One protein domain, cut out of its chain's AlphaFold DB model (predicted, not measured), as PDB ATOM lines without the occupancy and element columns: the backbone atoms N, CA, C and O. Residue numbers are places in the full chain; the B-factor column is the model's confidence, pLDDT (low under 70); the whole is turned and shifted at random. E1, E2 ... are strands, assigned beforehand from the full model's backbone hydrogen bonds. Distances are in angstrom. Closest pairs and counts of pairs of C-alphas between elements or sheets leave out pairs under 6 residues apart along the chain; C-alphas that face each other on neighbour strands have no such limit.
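AT A GLANCE: This is residues 4 to 62 of the 62 residues of an uncharacterized protein of Geobacillus sp. 44C (UniProt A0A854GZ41). A strongly twisted sheet of four strands, E1, E6, E5 and E4, is joined by E1 to a separate small hairpin, E2 and E3, which is set off from the sheet at some distance, with residues 12 to 17 at its tip sticking out. A long link, residues 21 to 31, leads from this hairpin back to the sheet. The printed part has 59 residues, with no named helix and six named strands, E1 to E6 in order along the chain; the class is all strand. The larger sheet runs E1, E6, E5, E4 and is mixed, while E2 and E3 are antiparallel. The whole is only just compact, close to loose, with a radius of gyration of the C-alphas of 11.9 A and spans of 29 by 27 by 21 A.

HOW THE PARTS SIT: E1, residues 4 to 6, is an edge strand and parallel to E6, residues 56 to 61, at 22 degrees; N 5 and O 58 are within hydrogen-bond range at 2.8 A. E1 runs on into E2, residues 9 to 13, across a break of 2 residues, at 64 degrees. E2 forms a hairpin with E3, residues 16 to 20, antiparallel at 154 degrees, with N 11 and O 18 at 2.9 A. The closest C-alphas of E3 and E6 are those of Leu 19 and Ile 61, 7.8 A apart. E4, residues 32 to 40, is the other edge strand; it bends by 57 degrees at residue 35 and is apart from E1 and E2. E4 and E5, residues 45 to 51, form a hairpin, antiparallel at 157 degrees, with N 38 and O 47 at 2.8 A. E5 and E6 form another, antiparallel at 150 degrees, with N 59 and O 48 at 2.8 A. E4, E5 and E6 make a meander, each strand the antiparallel neighbour of the one before.

IN THESE COORDINATES: E1 begins at C-alpha 4, (64.701, 96.051, 116.390), and is 6.6 A long. E2 and E3 are 12.6 A and 12.5 A long. E4, the longest strand with 9 residues, begins at C-alpha 32, (52.608, 89.639, 110.576), and spans 22.8 A. E5 spans 19.7 A, and E6 spans 15.9 A, ending at C-alpha 61, (61.695, 104.218, 109.818).

THE WHOLE: The two C-alphas farthest apart are those of Asp 14 and Glu 54, at 33.9 A. The printed part has no cut. The link from E3 to E4 is long, and the other four are tight. The mean pLDDT of the printed part is 91.5, and no printed residue is under 70.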
ATOM      1  N   LYS A   4      64.751  94.802 117.165       91.94
ATOM      2  CA  LYS A   4      64.701  96.051 116.390       91.94
ATOM      3  C   LYS A   4      65.208  95.809 114.972       91.94
ATOM      4  O   LYS A   4      66.291  95.257 114.798       91.94
ATOM      5  N   LEU A   5      64.436  96.257 113.989       93.19
ATOM      6  CA  LEU A   5      64.803  96.319 112.580       93.19
ATOM      7  C   LEU A   5      64.928  97.794 112.193       93.19
ATOM      8  O   LEU A   5      64.063  98.589 112.554       93.19
ATOM      9  N   VAL A   6      65.989  98.178 111.490       93.12
ATOM     10  CA  VAL A   6      66.157  99.549 110.990       93.12
ATOM     11  C   VAL A   6      66.000  99.514 109.481       93.12
ATOM     12  O   VAL A   6      66.662  98.722 108.818       93.12
ATOM     13  N   VAL A   7      65.101 100.338 108.951       93.69
ATOM     14  CA  VAL A   7      64.941 100.496 107.505       93.69
ATOM     15  C   VAL A   7      66.176 101.202 106.961       93.69
ATOM     16  O   VAL A   7      66.550 102.270 107.438       93.69
ATOM     17  N   GLU A   8      66.808 100.600 105.962       94.38
ATOM     18  CA  GLU A   8      68.044 101.107 105.357       94.38
ATOM     19  C   GLU A   8      67.743 101.972 104.134       94.38
ATOM     20  O   GLU A   8      68.490 102.895 103.807       94.38
ATOM     21  N   LYS A   9      66.630 101.683 103.453       93.31
ATOM     22  CA  LYS A   9      66.225 102.388 102.244       93.31
ATOM     23  C   LYS A   9      64.712 102.489 102.138       93.31
ATOM     24  O   LYS A   9      63.986 101.540 102.431       93.31
ATOM     25  N   VAL A  10      64.248 103.636 101.650       92.31
ATOM     26  CA  VAL A  10      62.844 103.873 101.309       92.31
ATOM     27  C   VAL A  10      62.740 104.121  99.811       92.31
ATOM     28  O   VAL A  10      63.430 104.979  99.264       92.31
ATOM     29  N   GLU A  11      61.870 103.375  99.137       94.88
ATOM     30  CA  GLU A  11      61.585 103.553  97.716       94.88
ATOM     31  C   GLU A  11      60.089 103.739  97.482       94.88
ATOM     32  O   GLU A  11      59.273 102.943  97.945       94.88
ATOM     33  N   LYS A  12      59.711 104.755  96.701       94.00
ATOM     34  CA  LYS A  12      58.349 104.859  96.173       94.00
ATOM     35  C   LYS A  12      58.270 104.070  94.868       94.00
ATOM     36  O   LYS A  12      58.985 104.384  93.920       94.00
ATOM     37  N   ARG A  13      57.401 103.062  94.820       95.44
ATOM     38  CA  ARG A  13      57.094 102.296  93.603       95.44
ATOM     39  C   ARG A  13      55.581 102.308  93.422       95.44
ATOM     40  O   ARG A  13      54.858 101.846  94.307       95.44
ATOM     41  N   ASP A  14      55.121 102.876  92.312       93.25
ATOM     42  CA  ASP A  14      53.710 103.192  92.070       93.25
ATOM     43  C   ASP A  14      53.113 104.018  93.233       93.25
ATOM     44  O   ASP A  14      53.709 104.997  93.691       93.25
ATOM     45  N   GLU A  15      51.962 103.595  93.756       93.50
ATOM     46  CA  GLU A  15      51.266 104.199  94.900       93.50
ATOM     47  C   GLU A  15      51.664 103.568  96.247       93.50
ATOM     48  O   GLU A  15      50.895 103.587  97.210       93.50
ATOM     49  N   ARG A  16      52.852 102.951  96.334       92.69
ATOM     50  CA  ARG A  16      53.327 102.271  97.548       92.69
ATOM     51  C   ARG A  16      54.722 102.722  97.954       92.69
ATOM     52  O   ARG A  16      55.588 102.985  97.119       92.69
ATOM     53  N   LEU A  17      54.939 102.751  99.265       90.56
ATOM     54  CA  LEU A  17      56.256 102.908  99.868       90.56
ATOM     55  C   LEU A  17      56.806 101.533 100.233       90.56
ATOM     56  O   LEU A  17      56.159 100.755 100.933       90.56
ATOM     57  N   TRP A  18      58.004 101.253  99.745       93.31
ATOM     58  CA  TRP A  18      58.782 100.072 100.063       93.31
ATOM     59  C   TRP A  18      59.846 100.457 101.077       93.31
ATOM     60  O   TRP A  18      60.687 101.313 100.806       93.31
ATOM     61  N   LEU A  19      59.788  99.819 102.240       92.06
ATOM     62  CA  LEU A  19      60.779  99.945 103.299       92.06
ATOM     63  C   LEU A  19      61.687  98.724 103.209       92.06
ATOM     64  O   LEU A  19      61.223  97.596 103.372       92.06
ATOM     65  N   ILE A  20      62.951  98.945 102.875       92.69
ATOM     66  CA  ILE A  20      63.897  97.890 102.524       92.69
ATOM     67  C   ILE A  20      64.962  97.798 103.619       92.69
ATOM     68  O   ILE A  20      65.507  98.811 104.066       92.69
ATOM     69  N   CYS A  21      65.231  96.570 104.050       91.75
ATOM     70  CA  CYS A  21      66.348  96.190 104.904       91.75
ATOM     71  C   CYS A  21      66.932  94.912 104.301       91.75
ATOM     72  O   CYS A  21      66.257  93.879 104.289       91.75
ATOM     73  N   ASP A  22      68.135  95.000 103.740       88.19
ATOM     74  CA  ASP A  22      68.703  93.913 102.936       88.19
ATOM     75  C   ASP A  22      69.239  92.778 103.822       88.19
ATOM     76  O   ASP A  22      69.239  91.612 103.425       88.19
ATOM     77  N   HIS A  23      69.657  93.107 105.048       87.75
ATOM     78  CA  HIS A  23      70.277  92.167 105.982       87.75
ATOM     79  C   HIS A  23      69.615  92.251 107.364       87.75
ATOM     80  O   HIS A  23      70.207  92.788 108.307       87.75
ATOM     81  N   PRO A  24      68.382  91.732 107.522       87.81
ATOM     82  CA  PRO A  24      67.730  91.733 108.820       87.81
ATOM     83  C   PRO A  24      68.556  90.899 109.821       87.81
ATOM     84  O   PRO A  24      68.976  89.785 109.500       87.81
ATOM     85  N   PRO A  25      68.775  91.385 111.056       87.69
ATOM     86  CA  PRO A  25      69.609  90.696 112.047       87.69
ATOM     87  C   PRO A  25      68.962  89.422 112.623       87.69
ATOM     88  O   PRO A  25      69.560  88.740 113.454       87.69
ATOM     89  N   PHE A  26      67.731  89.106 112.217       88.75
ATOM     90  CA  PHE A  26      66.969  87.924 112.608       88.75
ATOM     91  C   PHE A  26      65.949  87.569 111.519       88.75
ATOM     92  O   PHE A  26      65.597  88.404 110.685       88.75
ATOM     93  N   SER A  27      65.452  86.329 111.544       87.94
ATOM     94  CA  SER A  27      64.400  85.889 110.622       87.94
ATOM     95  C   SER A  27      63.103  86.671 110.844       87.94
ATOM     96  O   SER A  27      62.684  86.887 111.982       87.94
ATOM     97  N   LEU A  28      62.467  87.064 109.741       88.81
ATOM     98  CA  LEU A  28      61.120  87.642 109.702       88.81
ATOM     99  C   LEU A  28      60.072  86.606 109.263       88.81
ATOM    100  O   LEU A  28      58.960  86.967 108.882       88.81
ATOM    101  N   GLU A  29      60.423  85.320 109.267       90.31
ATOM    102  CA  GLU A  29      59.475  84.251 108.968       90.31
ATOM    103  C   GLU A  29      58.274  84.334 109.923       90.31
ATOM    104  O   GLU A  29      58.433  84.597 111.113       90.31
ATOM    105  N   GLN A  30      57.065  84.162 109.380       91.88
ATOM    106  CA  GLN A  30      55.789  84.291 110.107       91.88
ATOM    107  C   GLN A  30      55.498  85.687 110.684       91.88
ATOM    108  O   GLN A  30      54.470  85.865 111.341       91.88
ATOM    109  N   ALA A  31      56.342  86.692 110.421       93.19
ATOM    110  CA  ALA A  31      56.072  88.049 110.865       93.19
ATOM    111  C   ALA A  31      54.802  88.577 110.192       93.19
ATOM    112  O   ALA A  31      54.658  88.563 108.966       93.19
ATOM    113  N   ARG A  32      53.877  89.066 111.013       95.31
ATOM    114  CA  ARG A  32      52.608  89.639 110.576       95.31
ATOM    115  C   ARG A  32      52.508  91.104 110.994       95.31
ATOM    116  O   ARG A  32      53.026  91.489 112.048       95.31
ATOM    117  N   PRO A  33      51.853  91.947 110.180       93.50
ATOM    118  CA  PRO A  33      51.619  93.331 110.549       93.50
ATOM    119  C   PRO A  33      50.715  93.394 111.778       93.50
ATOM    120  O   PRO A  33      49.618  92.839 111.777       93.50
ATOM    121  N   LYS A  34      51.140  94.136 112.805       93.12
ATOM    122  CA  LYS A  34      50.273  94.437 113.949       93.12
ATOM    123  C   LYS A  34      49.319  95.597 113.656       93.12
ATOM    124  O   LYS A  34      48.397  95.845 114.427       93.12
ATOM    125  N   ASN A  35      49.533  96.325 112.553       90.50
ATOM    126  CA  ASN A  35      48.780  97.530 112.176       90.50
ATOM    127  C   ASN A  35      48.811  98.634 113.242       90.50
ATOM    128  O   ASN A  35      47.867  99.405 113.379       90.50
ATOM    129  N   HIS A  36      49.910  98.709 113.992       93.06
ATOM    130  CA  HIS A  36      50.156  99.741 114.991       93.06
ATOM    131  C   HIS A  36      51.484 100.435 114.687       93.06
ATOM    132  O   HIS A  36      52.460  99.790 114.301       93.06
ATOM    133  N   MET A  37      51.514 101.748 114.895       92.69
ATOM    134  CA  MET A  37      52.700 102.580 114.742       92.69
ATOM    135  C   MET A  37      52.866 103.437 115.994       92.69
ATOM    136  O   MET A  37      51.902 104.040 116.463       92.69
ATOM    137  N   LEU A  38      54.079 103.475 116.532       93.38
ATOM    138  CA  LEU A  38      54.480 104.454 117.530       93.38
ATOM    139  C   LEU A  38      55.054 105.657 116.797       93.38
ATOM    140  O   LEU A  38      55.825 105.503 115.848       93.38
ATOM    141  N   VAL A  39      54.665 106.841 117.247       92.38
ATOM    142  CA  VAL A  39      55.099 108.104 116.661       92.38
ATOM    143  C   VAL A  39      55.649 108.965 117.777       92.38
ATOM    144  O   VAL A  39      54.971 109.190 118.778       92.38
ATOM    145  N   ASP A  40      56.869 109.437 117.585       89.19
ATOM    146  CA  ASP A  40      57.465 110.493 118.382       89.19
ATOM    147  C   ASP A  40      57.517 111.750 117.511       89.19
ATOM    148  O   ASP A  40      58.311 111.852 116.572       89.19
ATOM    149  N   SER A  41      56.603 112.679 117.790       87.12
ATOM    150  CA  SER A  41      56.480 113.929 117.043       87.12
ATOM    151  C   SER A  41      57.642 114.879 117.287       87.12
ATOM    152  O   SER A  41      57.976 115.648 116.389       87.12
ATOM    153  N   ASP A  42      58.257 114.824 118.469       91.56
ATOM    154  CA  ASP A  42      59.340 115.736 118.836       91.56
ATOM    155  C   ASP A  42      60.606 115.406 118.038       91.56
ATOM    156  O   ASP A  42      61.361 116.300 117.664       91.56
ATOM    157  N   ASN A  43      60.792 114.122 117.715       86.62
ATOM    158  CA  ASN A  43      61.950 113.626 116.974       86.62
ATOM    159  C   ASN A  43      61.647 113.217 115.523       86.62
ATOM    160  O   ASN A  43      62.545 112.715 114.848       86.62
ATOM    161  N   ILE A  44      60.413 113.411 115.036       86.25
ATOM    162  CA  ILE A  44      59.956 112.962 113.704       86.25
ATOM    163  C   ILE A  44      60.314 111.478 113.490       86.25
ATOM    164  O   ILE A  44      60.828 111.073 112.452       86.25
ATOM    165  N   ALA A  45      60.088 110.653 114.514       87.88
ATOM    166  CA  ALA A  45      60.475 109.249 114.496       87.88
ATOM    167  C   ALA A  45      59.241 108.347 114.449       87.88
ATOM    168  O   ALA A  45      58.305 108.486 115.241       87.88
ATOM    169  N   PHE A  46      59.266 107.382 113.530       92.00
ATOM    170  CA  PHE A  46      58.173 106.444 113.305       92.00
ATOM    171  C   PHE A  46      58.665 105.017 113.522       92.00
ATOM    172  O   PHE A  46      59.635 104.573 112.903       92.00
ATOM    173  N   ILE A  47      57.982 104.277 114.395       93.94
ATOM    174  CA  ILE A  47      58.253 102.859 114.637       93.94
ATOM    175  C   ILE A  47      57.006 102.056 114.290       93.94
ATOM    176  O   ILE A  47      55.998 102.126 114.993       93.94
ATOM    177  N   TYR A  48      57.070 101.259 113.230       94.81
ATOM    178  CA  TYR A  48      56.006 100.316 112.901       94.81
ATOM    179  C   TYR A  48      56.199  99.009 113.675       94.81
ATOM    180  O   TYR A  48      57.323  98.530 113.824       94.81
ATOM    181  N   ILE A  49      55.113  98.424 114.180       94.69
ATOM    182  CA  ILE A  49      55.179  97.178 114.946       94.69
ATOM    183  C   ILE A  49      54.705  96.018 114.073       94.69
ATOM    184  O   ILE A  49      53.586  96.017 113.553       94.69
ATOM    185  N   ILE A  50      55.551  94.999 113.976       94.12
ATOM    186  CA  ILE A  50      55.182  93.671 113.481       94.12
ATOM    187  C   ILE A  50      55.346  92.663 114.616       94.12
ATOM    188  O   ILE A  50      56.031  92.921 115.608       94.12
ATOM    189  N   GLU A  51      54.680  91.526 114.504       93.88
ATOM    190  CA  GLU A  51      54.704  90.491 115.533       93.88
ATOM    191  C   GLU A  51      54.930  89.113 114.920       93.88
ATOM    192  O   GLU A  51      54.562  88.865 113.771       93.88
ATOM    193  N   THR A  52      55.537  88.229 115.698       91.75
ATOM    194  CA  THR A  52      55.504  86.780 115.490       91.75
ATOM    195  C   THR A  52      54.633  86.160 116.586       91.75
ATOM    196  O   THR A  52      54.000  86.877 117.364       91.75
ATOM    197  N   ASP A  53      54.584  84.833 116.677       90.06
ATOM    198  CA  ASP A  53      53.874  84.161 117.772       90.06
ATOM    199  C   ASP A  53      54.561  84.327 119.137       90.06
ATOM    200  O   ASP A  53      53.917  84.181 120.173       90.06
ATOM    201  N   GLU A  54      55.850  84.671 119.140       88.56
ATOM    202  CA  GLU A  54      56.669  84.747 120.353       88.56
ATOM    203  C   GLU A  54      57.022  86.187 120.745       88.56
ATOM    204  O   GLU A  54      57.124  86.494 121.931       88.56
ATOM    205  N   ASP A  55      57.202  87.080 119.765       90.94
ATOM    206  CA  ASP A  55      57.839  88.376 119.984       90.94
ATOM    207  C   ASP A  55      57.192  89.529 119.208       90.94
ATOM    208  O   ASP A  55      56.600  89.365 118.139       90.94
ATOM    209  N   PHE A  56      57.434  90.745 119.705       92.50
ATOM    210  CA  PHE A  56      57.257  91.976 118.937       92.50
ATOM    211  C   PHE A  56      58.569  92.416 118.297       92.50
ATOM    212  O   PHE A  56      59.626  92.426 118.936       92.50
ATOM    213  N   ILE A  57      58.466  92.857 117.048       93.75
ATOM    214  CA  ILE A  57      59.558  93.420 116.268       93.75
ATOM    215  C   ILE A  57      59.225  94.881 115.954       93.75
ATOM    216  O   ILE A  57      58.139  95.213 115.473       93.75
ATOM    217  N   TYR A  58      60.186  95.757 116.222       93.94
ATOM    218  CA  TYR A  58      60.066  97.204 116.077       93.94
ATOM    219  C   TYR A  58      60.827  97.645 114.832       93.94
ATOM    220  O   TYR A  58      62.056  97.583 114.804       93.94
ATOM    221  N   VAL A  59      60.098  98.080 113.809       94.00
ATOM    222  CA  VAL A  59      60.643  98.547 112.533       94.00
ATOM    223  C   VAL A  59      60.808 100.060 112.602       94.00
ATOM    224  O   VAL A  59      59.829 100.799 112.543       94.00
ATOM    225  N   ALA A  60      62.046 100.516 112.767       93.06
ATOM    226  CA  ALA A  60      62.385 101.928 112.804       93.06
ATOM    227  C   ALA A  60      62.512 102.487 111.387       93.06
ATOM    228  O   ALA A  60      63.306 101.980 110.593       93.06
ATOM    229  N   ILE A  61      61.734 103.528 111.103       91.00
ATOM    230  CA  ILE A  61      61.695 104.218 109.818       91.00
ATOM    231  C   ILE A  61      62.412 105.565 110.012       91.00
ATOM    232  O   ILE A  61      61.935 106.359 110.828       91.00
ATOM    233  N   PRO A  62      63.575 105.783 109.368       76.62
ATOM    234  CA  PRO A  62      64.320 107.038 109.448       76.62
ATOM    235  C   PRO A  62      63.675 108.171 108.643       76.62
ATOM    236  O   PRO A  62      62.840 107.882 107.751       76.62
TER     237      PRO A  62